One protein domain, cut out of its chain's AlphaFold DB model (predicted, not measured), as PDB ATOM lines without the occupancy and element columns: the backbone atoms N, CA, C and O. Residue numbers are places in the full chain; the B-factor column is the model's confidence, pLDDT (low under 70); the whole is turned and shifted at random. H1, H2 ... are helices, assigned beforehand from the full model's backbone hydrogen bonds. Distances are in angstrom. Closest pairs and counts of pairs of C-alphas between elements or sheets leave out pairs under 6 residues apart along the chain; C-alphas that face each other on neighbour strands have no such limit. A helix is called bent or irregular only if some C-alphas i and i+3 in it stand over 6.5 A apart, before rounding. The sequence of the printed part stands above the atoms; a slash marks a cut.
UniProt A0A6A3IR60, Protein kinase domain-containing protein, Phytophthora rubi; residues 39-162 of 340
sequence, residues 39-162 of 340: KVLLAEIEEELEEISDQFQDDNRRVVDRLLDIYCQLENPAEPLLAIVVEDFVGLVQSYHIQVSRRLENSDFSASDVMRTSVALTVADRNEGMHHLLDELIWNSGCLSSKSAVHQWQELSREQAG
ATOM      1  N   LYS A  39     141.874 300.647 315.675       93.31
ATOM      2  CA  LYS A  39     142.749 299.572 315.181       93.31
ATOM      3  C   LYS A  39     141.984 298.329 314.726       93.31
ATOM      4  O   LYS A  39     142.361 297.701 313.748       93.31
ATOM      5  N   VAL A  40     140.939 297.966 315.468       92.94
ATOM      6  CA  VAL A  40     140.111 296.790 315.169       92.94
ATOM      7  C   VAL A  40     139.272 297.059 313.929       92.94
ATOM      8  O   VAL A  40     139.232 296.216 313.048       92.94
ATOM      9  N   LEU A  41     138.694 298.258 313.813       90.25
ATOM     10  CA  LEU A  41     137.930 298.647 312.628       90.25
ATOM     11  C   LEU A  41     138.791 298.647 311.353       90.25
ATOM     12  O   LEU A  41     138.329 298.228 310.303       90.25
ATOM     13  N   LEU A  42     140.050 299.091 311.435       92.81
ATOM     14  CA  LEU A  42     140.984 299.007 310.305       92.81
ATOM     15  C   LEU A  42     141.285 297.554 309.907       92.81
ATOM     16  O   LEU A  42     141.312 297.260 308.717       92.81
ATOM     17  N   ALA A  43     141.453 296.659 310.885       92.62
ATOM     18  CA  ALA A  43     141.654 295.235 310.620       92.62
ATOM     19  C   ALA A  43     140.411 294.577 309.990       92.62
ATOM     20  O   ALA A  43     140.557 293.764 309.086       92.62
ATOM     21  N   GLU A  44     139.201 294.962 310.414       91.62
ATOM     22  CA  GLU A  44     137.954 294.505 309.777       91.62
ATOM     23  C   GLU A  44     137.868 294.961 308.317       91.62
ATOM     24  O   GLU A  44     137.535 294.164 307.448       91.62
ATOM     25  N   ILE A  45     138.233 296.214 308.016       88.88
ATOM     26  CA  ILE A  45     138.293 296.701 306.628       88.88
ATOM     27  C   ILE A  45     139.286 295.874 305.795       88.88
ATOM     28  O   ILE A  45     139.010 295.600 304.631       88.88
ATOM     29  N   GLU A  46     140.446 295.515 306.355       91.31
ATOM     30  CA  GLU A  46     141.433 294.671 305.670       91.31
ATOM     31  C   GLU A  46     140.896 293.262 305.390       91.31
ATOM     32  O   GLU A  46     141.081 292.771 304.280       91.31
ATOM     33  N   GLU A  47     140.206 292.638 306.347       89.62
ATOM     34  CA  GLU A  47     139.588 291.315 306.176       89.62
ATOM     35  C   GLU A  47     138.471 291.355 305.121       89.62
ATOM     36  O   GLU A  47     138.472 290.567 304.178       89.62
ATOM     37  N   GLU A  48     137.580 292.349 305.200       86.44
ATOM     38  CA  GLU A  48     136.516 292.569 304.213       86.44
ATOM     39  C   GLU A  48     137.072 292.810 302.796       86.44
ATOM     40  O   GLU A  48     136.446 292.454 301.796       86.44
ATOM     41  N   LEU A  49     138.265 293.402 302.679       83.00
ATOM     42  CA  LEU A  49     138.930 293.633 301.396       83.00
ATOM     43  C   LEU A  49     139.328 292.328 300.693       83.00
ATOM     44  O   LEU A  49     139.348 292.292 299.462       83.00
ATOM     45  N   GLU A  50     139.680 291.287 301.449       82.69
ATOM     46  CA  GLU A  50     140.066 289.981 300.898       82.69
ATOM     47  C   GLU A  50     138.873 289.244 300.272       82.69
ATOM     48  O   GLU A  50     139.059 288.417 299.382       82.69
ATOM     49  N   GLU A  51     137.651 289.580 300.690       79.38
ATOM     50  CA  GLU A  51     136.410 289.014 300.153       79.38
ATOM     51  C   GLU A  51     135.891 289.759 298.907       79.38
ATOM     52  O   GLU A  51     135.053 289.240 298.162       79.38
ATOM     53  N   ILE A  52     136.394 290.968 298.631       71.19
ATOM     54  CA  ILE A  52     136.037 291.733 297.430       71.19
ATOM     55  C   ILE A  52     136.718 291.124 296.197       71.19
ATOM     56  O   ILE A  52     137.912 290.849 296.200       71.19
ATOM     57  N   SER A  53     135.965 290.996 295.097       64.69
ATOM     58  CA  SER A  53     136.463 290.507 293.800       64.69
ATOM     59  C   SER A  53     137.807 291.124 293.380       64.69
ATOM     60  O   SER A  53     137.954 292.352 293.376       64.69
ATOM     61  N   ASP A  54     138.720 290.267 292.897       65.50
ATOM     62  CA  ASP A  54     140.058 290.598 292.372       65.50
ATOM     63  C   ASP A  54     140.070 291.825 291.445       65.50
ATOM     64  O   ASP A  54     141.006 292.623 291.453       65.50
ATOM     65  N   GLN A  55     138.997 292.027 290.672       57.25
ATOM     66  CA  GLN A  55     138.861 293.135 289.724       57.25
ATOM     67  C   GLN A  55     138.915 294.529 290.381       57.25
ATOM     68  O   GLN A  55     139.210 295.515 289.699       57.25
ATOM     69  N   PHE A  56     138.622 294.627 291.679       64.00
ATOM     70  CA  PHE A  56     138.549 295.887 292.422       64.00
ATOM     71  C   PHE A  56     139.486 295.938 293.628       64.00
ATOM     72  O   PHE A  56     139.503 296.940 294.350       64.00
ATOM     73  N   GLN A  57     140.242 294.872 293.866       69.50
ATOM     74  CA  GLN A  57     141.086 294.744 295.042       69.50
ATOM     75  C   GLN A  57     142.178 295.822 295.055       69.50
ATOM     76  O   GLN A  57     142.344 296.499 296.065       69.50
ATOM     77  N   ASP A  58     142.822 296.084 293.913       73.38
ATOM     78  CA  ASP A  58     143.896 297.081 293.784       73.38
ATOM     79  C   ASP A  58     143.446 298.512 294.124       73.38
ATOM     80  O   ASP A  58     144.111 299.223 294.880       73.38
ATOM     81  N   ASP A  59     142.299 298.947 293.593       73.44
ATOM     82  CA  ASP A  59     141.800 300.312 293.804       73.44
ATOM     83  C   ASP A  59     141.404 300.540 295.273       73.44
ATOM     84  O   ASP A  59     141.572 301.637 295.808       73.44
ATOM     85  N   ASN A  60     140.883 299.511 295.945       81.50
ATOM     86  CA  ASN A  60     140.524 299.585 297.361       81.50
ATOM     87  C   ASN A  60     141.737 299.436 298.276       81.50
ATOM     88  O   ASN A  60     141.830 300.130 299.291       81.50
ATOM     89  N   ARG A  61     142.697 298.592 297.887       87.00
ATOM     90  CA  ARG A  61     143.943 298.391 298.619       87.00
ATOM     91  C   ARG A  61     144.706 299.697 298.774       87.00
ATOM     92  O   ARG A  61     145.155 300.008 299.866       87.00
ATOM     93  N   ARG A  62     144.731 300.530 297.733       86.62
ATOM     94  CA  ARG A  62     145.358 301.861 297.786       86.62
ATOM     95  C   ARG A  62     144.746 302.787 298.832       86.62
ATOM     96  O   ARG A  62     145.467 303.562 299.453       86.62
ATOM     97  N   VAL A  63     143.424 302.766 299.013       88.44
ATOM     98  CA  VAL A  63     142.781 303.574 300.062       88.44
ATOM     99  C   VAL A  63     143.160 303.023 301.433       88.44
ATOM    100  O   VAL A  63     143.554 303.799 302.302       88.44
ATOM    101  N   VAL A  64     143.115 301.699 301.606       92.06
ATOM    102  CA  VAL A  64     143.489 301.023 302.858       92.06
ATOM    103  C   VAL A  64     144.943 301.300 303.233       92.06
ATOM    104  O   VAL A  64     145.198 301.744 304.347       92.06
ATOM    105  N   ASP A  65     145.884 301.158 302.300       93.00
ATOM    106  CA  ASP A  65     147.307 301.424 302.532       93.00
ATOM    107  C   ASP A  65     147.535 302.860 303.035       93.00
ATOM    108  O   ASP A  65     148.346 303.099 303.929       93.00
ATOM    109  N   ARG A  66     146.771 303.831 302.516       94.50
ATOM    110  CA  ARG A  66     146.810 305.221 302.994       94.50
ATOM    111  C   ARG A  66     146.203 305.394 304.384       94.50
ATOM    112  O   ARG A  66     146.737 306.174 305.169       94.50
ATOM    113  N   LEU A  67     145.087 304.725 304.677       94.38
ATOM    114  CA  LEU A  67     144.476 304.745 306.009       94.38
ATOM    115  C   LEU A  67     145.438 304.164 307.049       94.38
ATOM    116  O   LEU A  67     145.614 304.755 308.113       94.38
ATOM    117  N   LEU A  68     146.105 303.055 306.723       95.12
ATOM    118  CA  LEU A  68     147.102 302.423 307.584       95.12
ATOM    119  C   LEU A  68     148.323 303.322 307.796       95.12
ATOM    120  O   LEU A  68     148.753 303.482 308.936       95.12
ATOM    121  N   ASP A  69     148.840 303.964 306.743       95.38
ATOM    122  CA  ASP A  69     149.962 304.907 306.865       95.38
ATOM    123  C   ASP A  69     149.606 306.079 307.798       95.38
ATOM    124  O   ASP A  69     150.338 306.355 308.751       95.38
ATOM    125  N   ILE A  70     148.427 306.695 307.625       94.19
ATOM    126  CA  ILE A  70     147.943 307.766 308.515       94.19
ATOM    127  C   ILE A  70     147.796 307.259 309.952       94.19
ATOM    128  O   ILE A  70     148.243 307.928 310.885       94.19
ATOM    129  N   TYR A  71     147.212 306.079 310.154       94.88
ATOM    130  CA  TYR A  71     147.082 305.491 311.485       94.88
ATOM    131  C   TYR A  71     148.451 305.255 312.145       94.88
ATOM    132  O   TYR A  71     148.626 305.612 313.309       94.88
ATOM    133  N   CYS A  72     149.454 304.759 311.412       93.31
ATOM    134  CA  CYS A  72     150.821 304.606 311.917       93.31
ATOM    135  C   CYS A  72     151.450 305.943 312.338       93.31
ATOM    136  O   CYS A  72     152.139 306.003 313.362       93.31
ATOM    137  N   GLN A  73     151.201 307.018 311.580       92.62
ATOM    138  CA  GLN A  73     151.648 308.367 311.938       92.62
ATOM    139  C   GLN A  73     150.958 308.885 313.208       92.62
ATOM    140  O   GLN A  73     151.596 309.543 314.027       92.62
ATOM    141  N   LEU A  74     149.675 308.568 313.409       90.62
ATOM    142  CA  LEU A  74     148.939 308.921 314.627       90.62
ATOM    143  C   LEU A  74     149.345 308.058 315.833       90.62
ATOM    144  O   LEU A  74     149.307 308.531 316.964       90.62
ATOM    145  N   GLU A  75     149.749 306.805 315.631       90.88
ATOM    146  CA  GLU A  75     150.260 305.953 316.713       90.88
ATOM    147  C   GLU A  75     151.622 306.451 317.221       90.88
ATOM    148  O   GLU A  75     151.916 306.361 318.413       90.88
ATOM    149  N   ASN A  76     152.427 307.042 316.332       86.69
ATOM    150  CA  ASN A  76     153.764 307.552 316.632       86.69
ATOM    151  C   ASN A  76     153.918 309.010 316.163       86.69
ATOM    152  O   ASN A  76     154.663 309.282 315.216       86.69
ATOM    153  N   PRO A  77     153.217 309.964 316.801       82.25
ATOM    154  CA  PRO A  77     153.123 311.319 316.288       82.25
ATOM    155  C   PRO A  77     154.435 312.089 316.493       82.25
ATOM    156  O   PRO A  77     155.031 312.071 317.572       82.25
ATOM    157  N   ALA A  78     154.880 312.804 315.457       75.75
ATOM    158  CA  ALA A  78     156.059 313.673 315.537       75.75
ATOM    159  C   ALA A  78     155.810 314.948 316.371       75.75
ATOM    160  O   ALA A  78     156.749 315.524 316.917       75.75
ATOM    161  N   GLU A  79     154.548 315.368 316.476       77.62
ATOM    162  CA  GLU A  79     154.070 316.571 317.168       77.62
ATOM    163  C   GLU A  79     152.878 316.217 318.081       77.62
ATOM    164  O   GLU A  79     152.245 315.179 317.881       77.62
ATOM    165  N   PRO A  80     152.514 317.046 319.077       79.62
ATOM    166  CA  PRO A  80     151.372 316.782 319.949       79.62
ATOM    167  C   PRO A  80     150.075 316.543 319.170       79.62
ATOM    168  O   PRO A  80     149.641 317.355 318.352       79.62
ATOM    169  N   LEU A  81     149.432 315.420 319.469       78.50
ATOM    170  CA  LEU A  81     148.339 314.889 318.677       78.50
ATOM    171  C   LEU A  81     147.026 315.622 318.992       78.50
ATOM    172  O   LEU A  81     146.484 315.518 320.095       78.50
ATOM    173  N   LEU A  82     146.513 316.396 318.036       83.56
ATOM    174  CA  LEU A  82     145.270 317.147 318.209       83.56
ATOM    175  C   LEU A  82     144.060 316.210 318.109       83.56
ATOM    176  O   LEU A  82     143.902 315.508 317.114       83.56
ATOM    177  N   ALA A  83     143.172 316.243 319.107       82.62
ATOM    178  CA  ALA A  83     141.989 315.378 319.148       82.62
ATOM    179  C   ALA A  83     141.092 315.539 317.910       82.62
ATOM    180  O   ALA A  83     140.556 314.551 317.427       82.62
ATOM    181  N   ILE A  84     141.006 316.752 317.352       79.75
ATOM    182  CA  ILE A  84     140.202 317.029 316.156       79.75
ATOM    183  C   ILE A  84     140.699 316.278 314.915       79.75
ATOM    184  O   ILE A  84     139.894 315.751 314.163       79.75
ATOM    185  N   VAL A  85     142.018 316.135 314.748       84.38
ATOM    186  CA  VAL A  85     142.597 315.388 313.620       84.38
ATOM    187  C   VAL A  85     142.229 313.907 313.723       84.38
ATOM    188  O   VAL A  85     141.968 313.255 312.717       84.38
ATOM    189  N   VAL A  86     142.176 313.375 314.945       87.25
ATOM    190  CA  VAL A  86     141.773 311.984 315.185       87.25
ATOM    191  C   VAL A  86     140.282 311.794 314.981       87.25
ATOM    192  O   VAL A  86     139.889 310.792 314.400       87.25
ATOM    193  N   GLU A  87     139.456 312.735 315.435       83.12
ATOM    194  CA  GLU A  87     138.008 312.704 315.209       83.12
ATOM    195  C   GLU A  87     137.687 312.726 313.706       83.12
ATOM    196  O   GLU A  87     136.926 311.878 313.234       83.12
ATOM    197  N   ASP A  88     138.340 313.608 312.941       81.31
ATOM    198  CA  ASP A  88     138.204 313.670 311.483       81.31
ATOM    199  C   ASP A  88     138.666 312.359 310.823       81.31
ATOM    200  O   ASP A  88     137.966 311.801 309.975       81.31
ATOM    201  N   PHE A  89     139.811 311.812 311.248       88.81
ATOM    202  CA  PHE A  89     140.322 310.538 310.734       88.81
ATOM    203  C   PHE A  89     139.385 309.359 311.032       88.81
ATOM    204  O   PHE A  89     139.114 308.552 310.143       88.81
ATOM    205  N   VAL A  90     138.842 309.275 312.251       82.38
ATOM    206  CA  VAL A  90     137.852 308.257 312.637       82.38
ATOM    207  C   VAL A  90     136.631 308.334 311.725       82.38
ATOM    208  O   VAL A  90     136.179 307.300 311.232       82.38
ATOM    209  N   GLY A  91     136.138 309.543 311.436       72.38
ATOM    210  CA  GLY A  91     135.025 309.747 310.509       72.38
ATOM    211  C   GLY A  91     135.307 309.214 309.100       72.38
ATOM    212  O   GLY A  91     134.432 308.592 308.489       72.38
ATOM    213  N   LEU A  92     136.531 309.393 308.591       79.50
ATOM    214  CA  LEU A  92     136.939 308.860 307.286       79.50
ATOM    215  C   LEU A  92     137.036 307.331 307.280       79.50
ATOM    216  O   LEU A  92     136.529 306.705 306.350       79.50
ATOM    217  N   VAL A  93     137.623 306.724 308.317       81.69
ATOM    218  CA  VAL A  93     137.713 305.258 308.444       81.69
ATOM    219  C   VAL A  93     136.318 304.637 308.516       81.69
ATOM    220  O   VAL A  93     136.029 303.691 307.790       81.69
ATOM    221  N   GLN A  94     135.418 305.205 309.324       77.81
ATOM    222  CA  GLN A  94     134.030 304.742 309.426       77.81
ATOM    223  C   GLN A  94     133.274 304.877 308.101       77.81
ATOM    224  O   GLN A  94     132.534 303.975 307.714       77.81
ATOM    225  N   SER A  95     133.459 305.997 307.395       72.12
ATOM    226  CA  SER A  95     132.824 306.214 306.090       72.12
ATOM    227  C   SER A  95     133.302 305.191 305.061       72.12
ATOM    228  O   SER A  95     132.498 304.688 304.273       72.12
ATOM    229  N   TYR A  96     134.592 304.853 305.093       81.38
ATOM    230  CA  TYR A  96     135.169 303.861 304.197       81.38
ATOM    231  C   TYR A  96     134.741 302.432 304.539       81.38
ATOM    232  O   TYR A  96     134.395 301.681 303.634       81.38
ATOM    233  N   HIS A  97     134.671 302.074 305.825       80.50
ATOM    234  CA  HIS A  97     134.141 300.778 306.266       80.50
ATOM    235  C   HIS A  97     132.732 300.540 305.723       80.50
ATOM    236  O   HIS A  97     132.508 299.588 304.989       80.50
ATOM    237  N   ILE A  98     131.819 301.499 305.920       70.81
ATOM    238  CA  ILE A  98     130.451 301.428 305.376       70.81
ATOM    239  C   ILE A  98     130.456 301.246 303.849       70.81
ATOM    240  O   ILE A  98     129.595 300.558 303.296       70.81
ATOM    241  N   GLN A  99     131.394 301.883 303.145       74.00
ATOM    242  CA  GLN A  99     131.532 301.750 301.696       74.00
ATOM    243  C   GLN A  99     131.985 300.341 301.279       74.00
ATOM    244  O   GLN A  99     131.491 299.843 300.265       74.00
ATOM    245  N   VAL A 100     132.905 299.724 302.023       76.50
ATOM    246  CA  VAL A 100     133.431 298.371 301.781       76.50
ATOM    247  C   VAL A 100     132.375 297.316 302.121       76.50
ATOM    248  O   VAL A 100     132.013 296.538 301.237       76.50
ATOM    249  N   SER A 101     131.762 297.362 303.307       74.75
ATOM    250  CA  SER A 101     130.775 296.356 303.730       74.75
ATOM    251  C   SER A 101     129.542 296.330 302.816       74.75
ATOM    252  O   SER A 101     129.068 295.268 302.415       74.75
ATOM    253  N   ARG A 102     129.065 297.499 302.357       69.06
ATOM    254  CA  ARG A 102     127.975 297.579 301.364       69.06
ATOM    255  C   ARG A 102     128.313 296.905 300.038       69.06
ATOM    256  O   ARG A 102     127.403 296.575 299.282       69.06
ATOM    257  N   ARG A 103     129.588 296.772 299.675       68.75
ATOM    258  CA  ARG A 103     129.976 296.092 298.430       68.75
ATOM    259  C   ARG A 103     129.907 294.580 298.581       68.75
ATOM    260  O   ARG A 103     129.423 293.941 297.653       68.75
ATOM    261  N   LEU A 104     130.291 294.052 299.741       67.12
ATOM    262  CA  LEU A 104     130.153 292.630 300.067       67.12
ATOM    263  C   LEU A 104     128.683 292.194 300.108       67.12
ATOM    264  O   LEU A 104     128.314 291.182 299.523       67.12
ATOM    265  N   GLU A 105     127.801 293.015 300.680       63.47
ATOM    266  CA  GLU A 105     126.355 292.735 300.666       63.47
ATOM    267  C   GLU A 105     125.767 292.678 299.242       63.47
ATOM    268  O   GLU A 105     124.777 291.992 298.991       63.47
ATOM    269  N   ASN A 106     126.367 293.400 298.291       54.19
ATOM    270  CA  ASN A 106     125.899 293.458 296.907       54.19
ATOM    271  C   ASN A 106     126.545 292.403 295.989       54.19
ATOM    272  O   ASN A 106     126.039 292.198 294.883       54.19
ATOM    273  N   SER A 107     127.619 291.719 296.410       53.50
ATOM    274  CA  SER A 107     128.258 290.655 295.615       53.50
ATOM    275  C   SER A 107     127.473 289.339 295.568       53.50
ATOM    276  O   SER A 107     127.741 288.514 294.698       53.50
ATOM    277  N   ASP A 108     126.458 289.166 296.421       43.56
ATOM    278  CA  ASP A 108     125.574 287.987 296.431       43.56
ATOM    279  C   ASP A 108     124.509 287.985 295.311       43.56
ATOM    280  O   ASP A 108     123.770 287.011 295.136       43.56
ATOM    281  N   PHE A 109     124.416 289.055 294.512       39.06
ATOM    282  CA  PHE A 109     123.521 289.115 293.355       39.06
ATOM    283  C   PHE A 109     124.200 288.585 292.081       39.06
ATOM    284  O   PHE A 109     125.329 288.939 291.753       39.06
ATOM    285  N   SER A 110     123.478 287.736 291.338       37.44
ATOM    286  CA  SER A 110     123.908 287.099 290.081       37.44
ATOM    287  C   SER A 110     124.673 288.051 289.152       37.44
ATOM    288  O   SER A 110     124.203 289.148 288.849       37.44
ATOM    289  N   ALA A 111     125.801 287.585 288.603       37.19
ATOM    290  CA  ALA A 111     126.646 288.318 287.653       37.19
ATOM    291  C   ALA A 111     125.879 288.913 286.446       37.19
ATOM    292  O   ALA A 111     126.326 289.888 285.845       37.19
ATOM    293  N   SER A 112     124.698 288.376 286.101       34.84
ATOM    294  CA  SER A 112     123.842 288.928 285.038       34.84
ATOM    295  C   SER A 112     123.068 290.185 285.460       34.84
ATOM    296  O   SER A 112     122.807 291.056 284.630       34.84
ATOM    297  N   ASP A 113     122.715 290.297 286.744       33.09
ATOM    298  CA  ASP A 113     122.050 291.478 287.300       33.09
ATOM    299  C   ASP A 113     123.059 292.600 287.572       33.09
ATOM    300  O   ASP A 113     122.757 293.760 287.293       33.09
ATOM    301  N   VAL A 114     124.291 292.240 287.966       38.00
ATOM    302  CA  VAL A 114     125.437 293.160 288.092       38.00
ATOM    303  C   VAL A 114     125.755 293.842 286.760       38.00
ATOM    304  O   VAL A 114     126.017 295.038 286.735       38.00
ATOM    305  N   MET A 115     125.646 293.144 285.624       31.38
ATOM    306  CA  MET A 115     125.902 293.749 284.308       31.38
ATOM    307  C   MET A 115     124.883 294.852 283.956       31.38
ATOM    308  O   MET A 115     125.241 295.844 283.323       31.38
ATOM    309  N   ARG A 116     123.620 294.725 284.400       32.16
ATOM    310  CA  ARG A 116     122.558 295.728 284.164       32.16
ATOM    311  C   ARG A 116     122.632 296.916 285.131       32.16
ATOM    312  O   ARG A 116     122.079 297.970 284.816       32.16
ATOM    313  N   THR A 117     123.325 296.763 286.259       31.25
ATOM    314  CA  THR A 117     123.610 297.809 287.257       31.25
ATOM    315  C   THR A 117     125.052 298.336 287.212       31.25
ATOM    316  O   THR A 117     125.350 299.301 287.911       31.25
ATOM    317  N   SER A 118     125.925 297.792 286.351       34.03
ATOM    318  CA  SER A 118     127.375 298.097 286.284       34.03
ATOM    319  C   SER A 118     127.749 299.515 285.832       34.03
ATOM    320  O   SER A 118     128.922 299.832 285.691       34.03
ATOM    321  N   VAL A 119     126.763 300.387 285.644       32.69
ATOM    322  CA  VAL A 119     126.941 301.712 285.042       32.69
ATOM    323  C   VAL A 119     126.887 302.855 286.068       32.69
ATOM    324  O   VAL A 119     127.034 304.025 285.730       32.69
ATOM    325  N   ALA A 120     126.696 302.536 287.349       31.69
ATOM    326  CA  ALA A 120     126.645 303.576 288.366       31.69
ATOM    327  C   ALA A 120     128.011 303.901 288.974       31.69
ATOM    328  O   ALA A 120     128.188 305.023 289.422       31.69
ATOM    329  N   LEU A 121     128.961 302.965 289.094       38.03
ATOM    330  CA  LEU A 121     130.109 303.153 289.993       38.03
ATOM    331  C   LEU A 121     131.303 302.292 289.580       38.03
ATOM    332  O   LEU A 121     131.440 301.150 290.028       38.03
ATOM    333  N   THR A 122     132.229 302.843 288.802       46.81
ATOM    334  CA  THR A 122     133.575 302.261 288.833       46.81
ATOM    335  C   THR A 122     134.173 302.543 290.216       46.81
ATOM    336  O   THR A 122     134.003 303.627 290.776       46.81
ATOM    337  N   VAL A 123     134.841 301.556 290.814       46.16
ATOM    338  CA  VAL A 123     135.476 301.699 292.138       46.16
ATOM    339  C   VAL A 123     136.443 302.886 292.182       46.16
ATOM    340  O   VAL A 123     136.535 303.542 293.217       46.16
ATOM    341  N   ALA A 124     137.057 303.214 291.044       41.50
ATOM    342  CA  ALA A 124     137.891 304.393 290.856       41.50
ATOM    343  C   ALA A 124     137.171 305.708 291.206       41.50
ATOM    344  O   ALA A 124     137.669 306.430 292.058       41.50
ATOM    345  N   ASP A 125     135.983 305.983 290.657       43.91
ATOM    346  CA  ASP A 125     135.272 307.258 290.882       43.91
ATOM    347  C   ASP A 125     134.874 307.449 292.364       43.91
ATOM    348  O   ASP A 125     134.982 308.534 292.936       43.91
ATOM    349  N   ARG A 126     134.522 306.351 293.055       53.03
ATOM    350  CA  ARG A 126     134.247 306.384 294.504       53.03
ATOM    351  C   ARG A 126     135.505 306.516 295.362       53.03
ATOM    352  O   ARG A 126     135.469 307.182 296.396       53.03
ATOM    353  N   ASN A 127     136.602 305.876 294.971       69.06
ATOM    354  CA  ASN A 127     137.842 305.908 295.745       69.06
ATOM    355  C   ASN A 127     138.623 307.214 295.525       69.06
ATOM    356  O   ASN A 127     139.308 307.657 296.443       69.06
ATOM    357  N   GLU A 128     138.450 307.899 294.388       66.25
ATOM    358  CA  GLU A 128     138.975 309.255 294.158       66.25
ATOM    359  C   GLU A 128     138.469 310.253 295.210       66.25
ATOM    360  O   GLU A 128     139.257 311.006 295.789       66.25
ATOM    361  N   GLY A 129     137.172 310.210 295.532       61.94
ATOM    362  CA  GLY A 129     136.596 311.027 296.601       61.94
ATOM    363  C   GLY A 129     137.259 310.769 297.957       61.94
ATOM    364  O   GLY A 129     137.652 311.710 298.650       61.94
ATOM    365  N   MET A 130     137.459 309.497 298.313       77.38
ATOM    366  CA  MET A 130     138.147 309.116 299.551       77.38
ATOM    367  C   MET A 130     139.601 309.580 299.567       77.38
ATOM    368  O   MET A 130     140.079 310.104 300.571       77.38
ATOM    369  N   HIS A 131     140.305 309.448 298.448       79.62
ATOM    370  CA  HIS A 131     141.678 309.903 298.339       79.62
ATOM    371  C   HIS A 131     141.822 311.420 298.531       79.62
ATOM    372  O   HIS A 131     142.758 311.850 299.211       79.62
ATOM    373  N   HIS A 132     140.887 312.218 298.011       71.31
ATOM    374  CA  HIS A 132     140.849 313.663 298.238       71.31
ATOM    375  C   HIS A 132     140.562 314.037 299.695       71.31
ATOM    376  O   HIS A 132     141.207 314.936 300.229       71.31
ATOM    377  N   LEU A 133     139.638 313.338 300.362       72.62
ATOM    378  CA  LEU A 133     139.362 313.568 301.784       72.62
ATOM    379  C   LEU A 133     140.589 313.275 302.658       72.62
ATOM    380  O   LEU A 133     140.881 314.015 303.596       72.62
ATOM    381  N   LEU A 134     141.347 312.230 302.317       80.06
ATOM    382  CA  LEU A 134     142.605 311.916 302.991       80.06
ATOM    383  C   LEU A 134     143.690 312.967 302.710       80.06
ATOM    384  O   LEU A 134     144.472 313.268 303.607       80.06
ATOM    385  N   ASP A 135     143.751 313.536 301.499       80.31
ATOM    386  CA  ASP A 135     144.670 314.646 301.187       80.31
ATOM    387  C   ASP A 135     144.341 315.895 302.024       80.31
ATOM    388  O   ASP A 135     145.245 316.499 302.600       80.31
ATOM    389  N   GLU A 136     143.057 316.248 302.142       69.94
ATOM    390  CA  GLU A 136     142.584 317.367 302.969       69.94
ATOM    391  C   GLU A 136     142.909 317.166 304.454       69.94
ATOM    392  O   GLU A 136     143.387 318.093 305.109       69.94
ATOM    393  N   LEU A 137     142.708 315.956 304.992       77.62
ATOM    394  CA  LEU A 137     143.086 315.633 306.370       77.62
ATOM    395  C   LEU A 137     144.588 315.850 306.590       77.62
ATOM    396  O   LEU A 137     144.986 316.526 307.540       77.62
ATOM    397  N   ILE A 138     145.427 315.306 305.701       83.50
ATOM    398  CA  ILE A 138     146.883 315.436 305.812       83.50
ATOM    399  C   ILE A 138     147.285 316.911 305.747       83.50
ATOM    400  O   ILE A 138     148.001 317.388 306.629       83.50
ATOM    401  N   TRP A 139     146.770 317.645 304.758       80.44
ATOM    402  CA  TRP A 139     147.075 319.056 304.535       80.44
ATOM    403  C   TRP A 139     146.682 319.949 305.718       80.44
ATOM    404  O   TRP A 139     147.465 320.802 306.138       80.44
ATOM    405  N   ASN A 140     145.493 319.737 306.289       74.62
ATOM    406  CA  ASN A 140     144.955 320.587 307.352       74.62
ATOM    407  C   ASN A 140     145.453 320.206 308.757       74.62
ATOM    408  O   ASN A 140     145.400 321.037 309.665       74.62
ATOM    409  N   SER A 141     145.947 318.981 308.953       80.06
ATOM    410  CA  SER A 141     146.379 318.498 310.274       80.06
ATOM    411  C   SER A 141     147.621 319.206 310.823       80.06
ATOM    412  O   SER A 141     147.777 319.324 312.037       80.06
ATOM    413  N   GLY A 142     148.543 319.629 309.948       77.06
ATOM    414  CA  GLY A 142     149.860 320.162 310.315       77.06
ATOM    415  C   GLY A 142     150.819 319.159 310.982       77.06
ATOM    416  O   GLY A 142     152.003 319.467 311.106       77.06
ATOM    417  N   CYS A 143     150.343 317.977 311.392       81.50
ATOM    418  CA  CYS A 143     151.122 316.925 312.051       81.50
ATOM    419  C   CYS A 143     151.253 315.634 311.225       81.50
ATOM    420  O   CYS A 143     152.125 314.821 311.527       81.50
ATOM    421  N   LEU A 144     150.433 315.455 310.183       86.88
ATOM    422  CA  LEU A 144     150.533 314.343 309.239       86.88
ATOM    423  C   LEU A 144     151.408 314.716 308.036       86.88
ATOM    424  O   LEU A 144     151.462 315.860 307.585       86.88
ATOM    425  N   SER A 145     152.096 313.720 307.495       88.12
ATOM    426  CA  SER A 145     153.053 313.819 306.400       88.12
ATOM    427  C   SER A 145     152.524 313.130 305.145       88.12
ATOM    428  O   SER A 145     152.148 311.964 305.176       88.12
ATOM    429  N   SER A 146     152.614 313.820 304.008       86.88
ATOM    430  CA  SER A 146     152.312 313.287 302.671       86.88
ATOM    431  C   SER A 146     153.527 312.679 301.953       86.88
ATOM    432  O   SER A 146     153.470 312.404 300.758       86.88
ATOM    433  N   LYS A 147     154.661 312.493 302.647       85.88
ATOM    434  CA  LYS A 147     155.923 312.043 302.021       85.88
ATOM    435  C   LYS A 147     155.926 310.574 301.588       85.88
ATOM    436  O   LYS A 147     156.735 310.216 300.735       85.88
ATOM    437  N   SER A 148     155.097 309.731 302.203       88.12
ATOM    438  CA  SER A 148     155.004 308.308 301.860       88.12
ATOM    439  C   SER A 148     154.444 308.140 300.443       88.12
ATOM    440  O   SER A 148     153.532 308.866 300.042       88.12
ATOM    441  N   ALA A 149     154.980 307.187 299.676       85.75
ATOM    442  CA  ALA A 149     154.593 306.969 298.278       85.75
ATOM    443  C   ALA A 149     153.105 306.606 298.126       85.75
ATOM    444  O   ALA A 149     152.493 306.922 297.110       85.75
ATOM    445  N   VAL A 150     152.497 306.024 299.166       88.12
ATOM    446  CA  VAL A 150     151.067 305.679 299.190       88.12
ATOM    447  C   VAL A 150     150.155 306.902 299.023       88.12
ATOM    448  O   VAL A 150     149.027 306.767 298.558       88.12
ATOM    449  N   HIS A 151     150.631 308.115 299.338       86.06
ATOM    450  CA  HIS A 151     149.871 309.358 299.163       86.06
ATOM    451  C   HIS A 151     149.979 309.961 297.753       86.06
ATOM    452  O   HIS A 151     149.286 310.930 297.458       86.06
ATOM    453  N   GLN A 152     150.786 309.392 296.852       81.69
ATOM    454  CA  GLN A 152     150.961 309.864 295.469       81.69
ATOM    455  C   GLN A 152     149.994 309.171 294.493       81.69
ATOM    456  O   GLN A 152     150.345 308.770 293.387       81.69
ATOM    457  N   TRP A 153     148.736 309.030 294.905       74.31
ATOM    458  CA  TRP A 153     147.701 308.281 294.182       74.31
ATOM    459  C   TRP A 153     147.328 308.892 292.812       74.31
ATOM    460  O   TRP A 153     146.881 308.188 291.911       74.31
ATOM    461  N   GLN A 154     147.557 310.196 292.631       62.38
ATOM    462  CA  GLN A 154     147.118 310.985 291.471       62.38
ATOM    463  C   GLN A 154     147.878 310.654 290.173       62.38
ATOM    464  O   GLN A 154     147.314 310.771 289.084       62.38
ATOM    465  N   GLU A 155     149.153 310.257 290.260       50.81
ATOM    466  CA  GLU A 155     149.954 309.877 289.084       50.81
ATOM    467  C   GLU A 155     149.493 308.529 288.509       50.81
ATOM    468  O   GLU A 155     149.367 308.385 287.293       50.81
ATOM    469  N   LEU A 156     149.108 307.596 289.382       49.75
ATOM    470  CA  LEU A 156     148.605 306.270 289.012       49.75
ATOM    471  C   LEU A 156     147.158 306.311 288.495       49.75
ATOM    472  O   LEU A 156     146.829 305.591 287.553       49.75
ATOM    473  N   SER A 157     146.307 307.195 289.033       46.72
ATOM    474  CA  SER A 157     144.961 307.435 288.487       46.72
ATOM    475  C   SER A 157     145.002 308.007 287.065       46.72
ATOM    476  O   SER A 157     144.163 307.657 286.240       46.72
ATOM    477  N   ARG A 158     146.002 308.841 286.727       39.12
ATOM    478  CA  ARG A 158     146.200 309.351 285.354       39.12
ATOM    479  C   ARG A 158     146.647 308.265 284.381       39.12
ATOM    480  O   ARG A 158     146.194 308.259 283.240       39.12
ATOM    481  N   GLU A 159     147.513 307.361 284.824       41.72
ATOM    482  CA  GLU A 159     147.980 306.233 284.015       41.72
ATOM    483  C   GLU A 159     146.846 305.227 283.767       41.72
ATOM    484  O   GLU A 159     146.628 304.804 282.635       41.72
ATOM    485  N   GLN A 160     146.025 304.937 284.782       45.66
ATOM    486  CA  GLN A 160     144.834 304.094 284.641       45.66
ATOM    487  C   GLN A 160     143.730 304.759 283.809       45.66
ATOM    488  O   GLN A 160     143.107 304.078 282.999       45.66
ATOM    489  N   ALA A 161     143.504 306.070 283.943       37.38
ATOM    490  CA  ALA A 161     142.601 306.813 283.062       37.38
ATOM    491  C   ALA A 161     143.083 306.768 281.600       37.38
ATOM    492  O   ALA A 161     142.288 306.502 280.704       37.38
ATOM    493  N   GLY A 162     144.392 306.928 281.368       35.72
ATOM    494  CA  GLY A 162     145.008 306.812 280.043       35.72
ATOM    495  C   GLY A 162     144.905 305.407 279.441       35.72
ATOM    496  O   GLY A 162     144.533 305.267 278.280       35.72
TER     497      GLY A 162
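Overview. This is residues 39 to 162 of the 340 residues of the protein "Protein kinase domain-containing protein" of Phytophthora rubi (UniProt A0A6A3IR60). Four helices, H1, H2, H3 and H5, lie side by side in an up-and-down bundle, each running against the one before it in the chain. Between H3 and H5 the chain swings out past one end of the bundle in a loop that holds the short helix H4, and residues 108 to 113 and 115 to 121 of this loop stick out free. The last helix, H6, comes after a long link and lies at the side of the bundle, near H2 and H5. The printed part has 124 residues with six named helices, H1 to H6 in order, and no named strand; its class is all helix. It is compact, with a radius of gyration of the C-alphas of 15.5 A, and only just elongated, spanning 52 by 34 by 19 A.

Along the chain. H1 is residues 39 to 51, from C-alpha 39 at (142.749, 299.572, 315.181), and is 19.4 A long from first to last C-alpha. H2, residues 54 to 75, is 30.5 A long; it has a kink of 33 degrees near residue 61 and is irregular, with C-alphas 55 and 58 7.6 A apart. H3, residues 83 to 106, is the longest helix at 35.1 A and ends at C-alpha 106, (125.899, 293.458, 296.907). H4 is residues 111 to 117, 10.0 A. H5 is residues 123 to 141, 27.0 A. H6, residues 153 to 162, is 14.5 A long and ends at C-alpha 162, (145.008, 306.812, 280.043).

Arrangement. H1 and H2 form a helical hairpin: they touch at a shallow tilt of 12 degrees, opposite ways, with Leu 49 and Gln 57 their closest C-alphas at 6.8 A. H1 touches H3, of which residues 93 to 104 alone take part, the same way at 25 degrees; the closest C-alphas are those of Ile 45 and His 97, 5.8 A. H3 touches H5 with residues 85 to 96 alone, opposite ways at 9 degrees, closest at the C-alphas of Val 85 and Ser 141, 5.9 A. H2 touches H5 with residues 56 to 66 alone, the same way at 12 degrees, closest at the C-alphas of Asp 59 and Ala 124, 6.4 A. H2 and H3 are close but not clearly touching, 7.2 A between their closest C-alphas, Leu 67 and Val 93. H1 and H5 are apart. H6 is close to but not clearly touching H2, at the C-alphas of Arg 62 and Trp 153, 7.7 A, and H5, at those of His 131 and Trp 153, 7.5 A. H4 touches no helix. Every O i to N i+4 pair is within hydrogen-bond range in H6; the counts are 8 of 9 in H1, 15 of 18 in H2, 19 of 20 in H3, 2 of 3 in H4 and 13 of 15 in H5.

Size, cuts and confidence. The two C-alphas farthest apart are those of Pro 80 and Ser 112, 52.5 A. The printed part has no cut. The link from H5 to H6 is long, with 11 residues. The mean pLDDT of the printed part is 71.6; it is under 70 at residues 53 to 57, 102 to 129, 136 and 154 to 162, and H4 has a mean of 34.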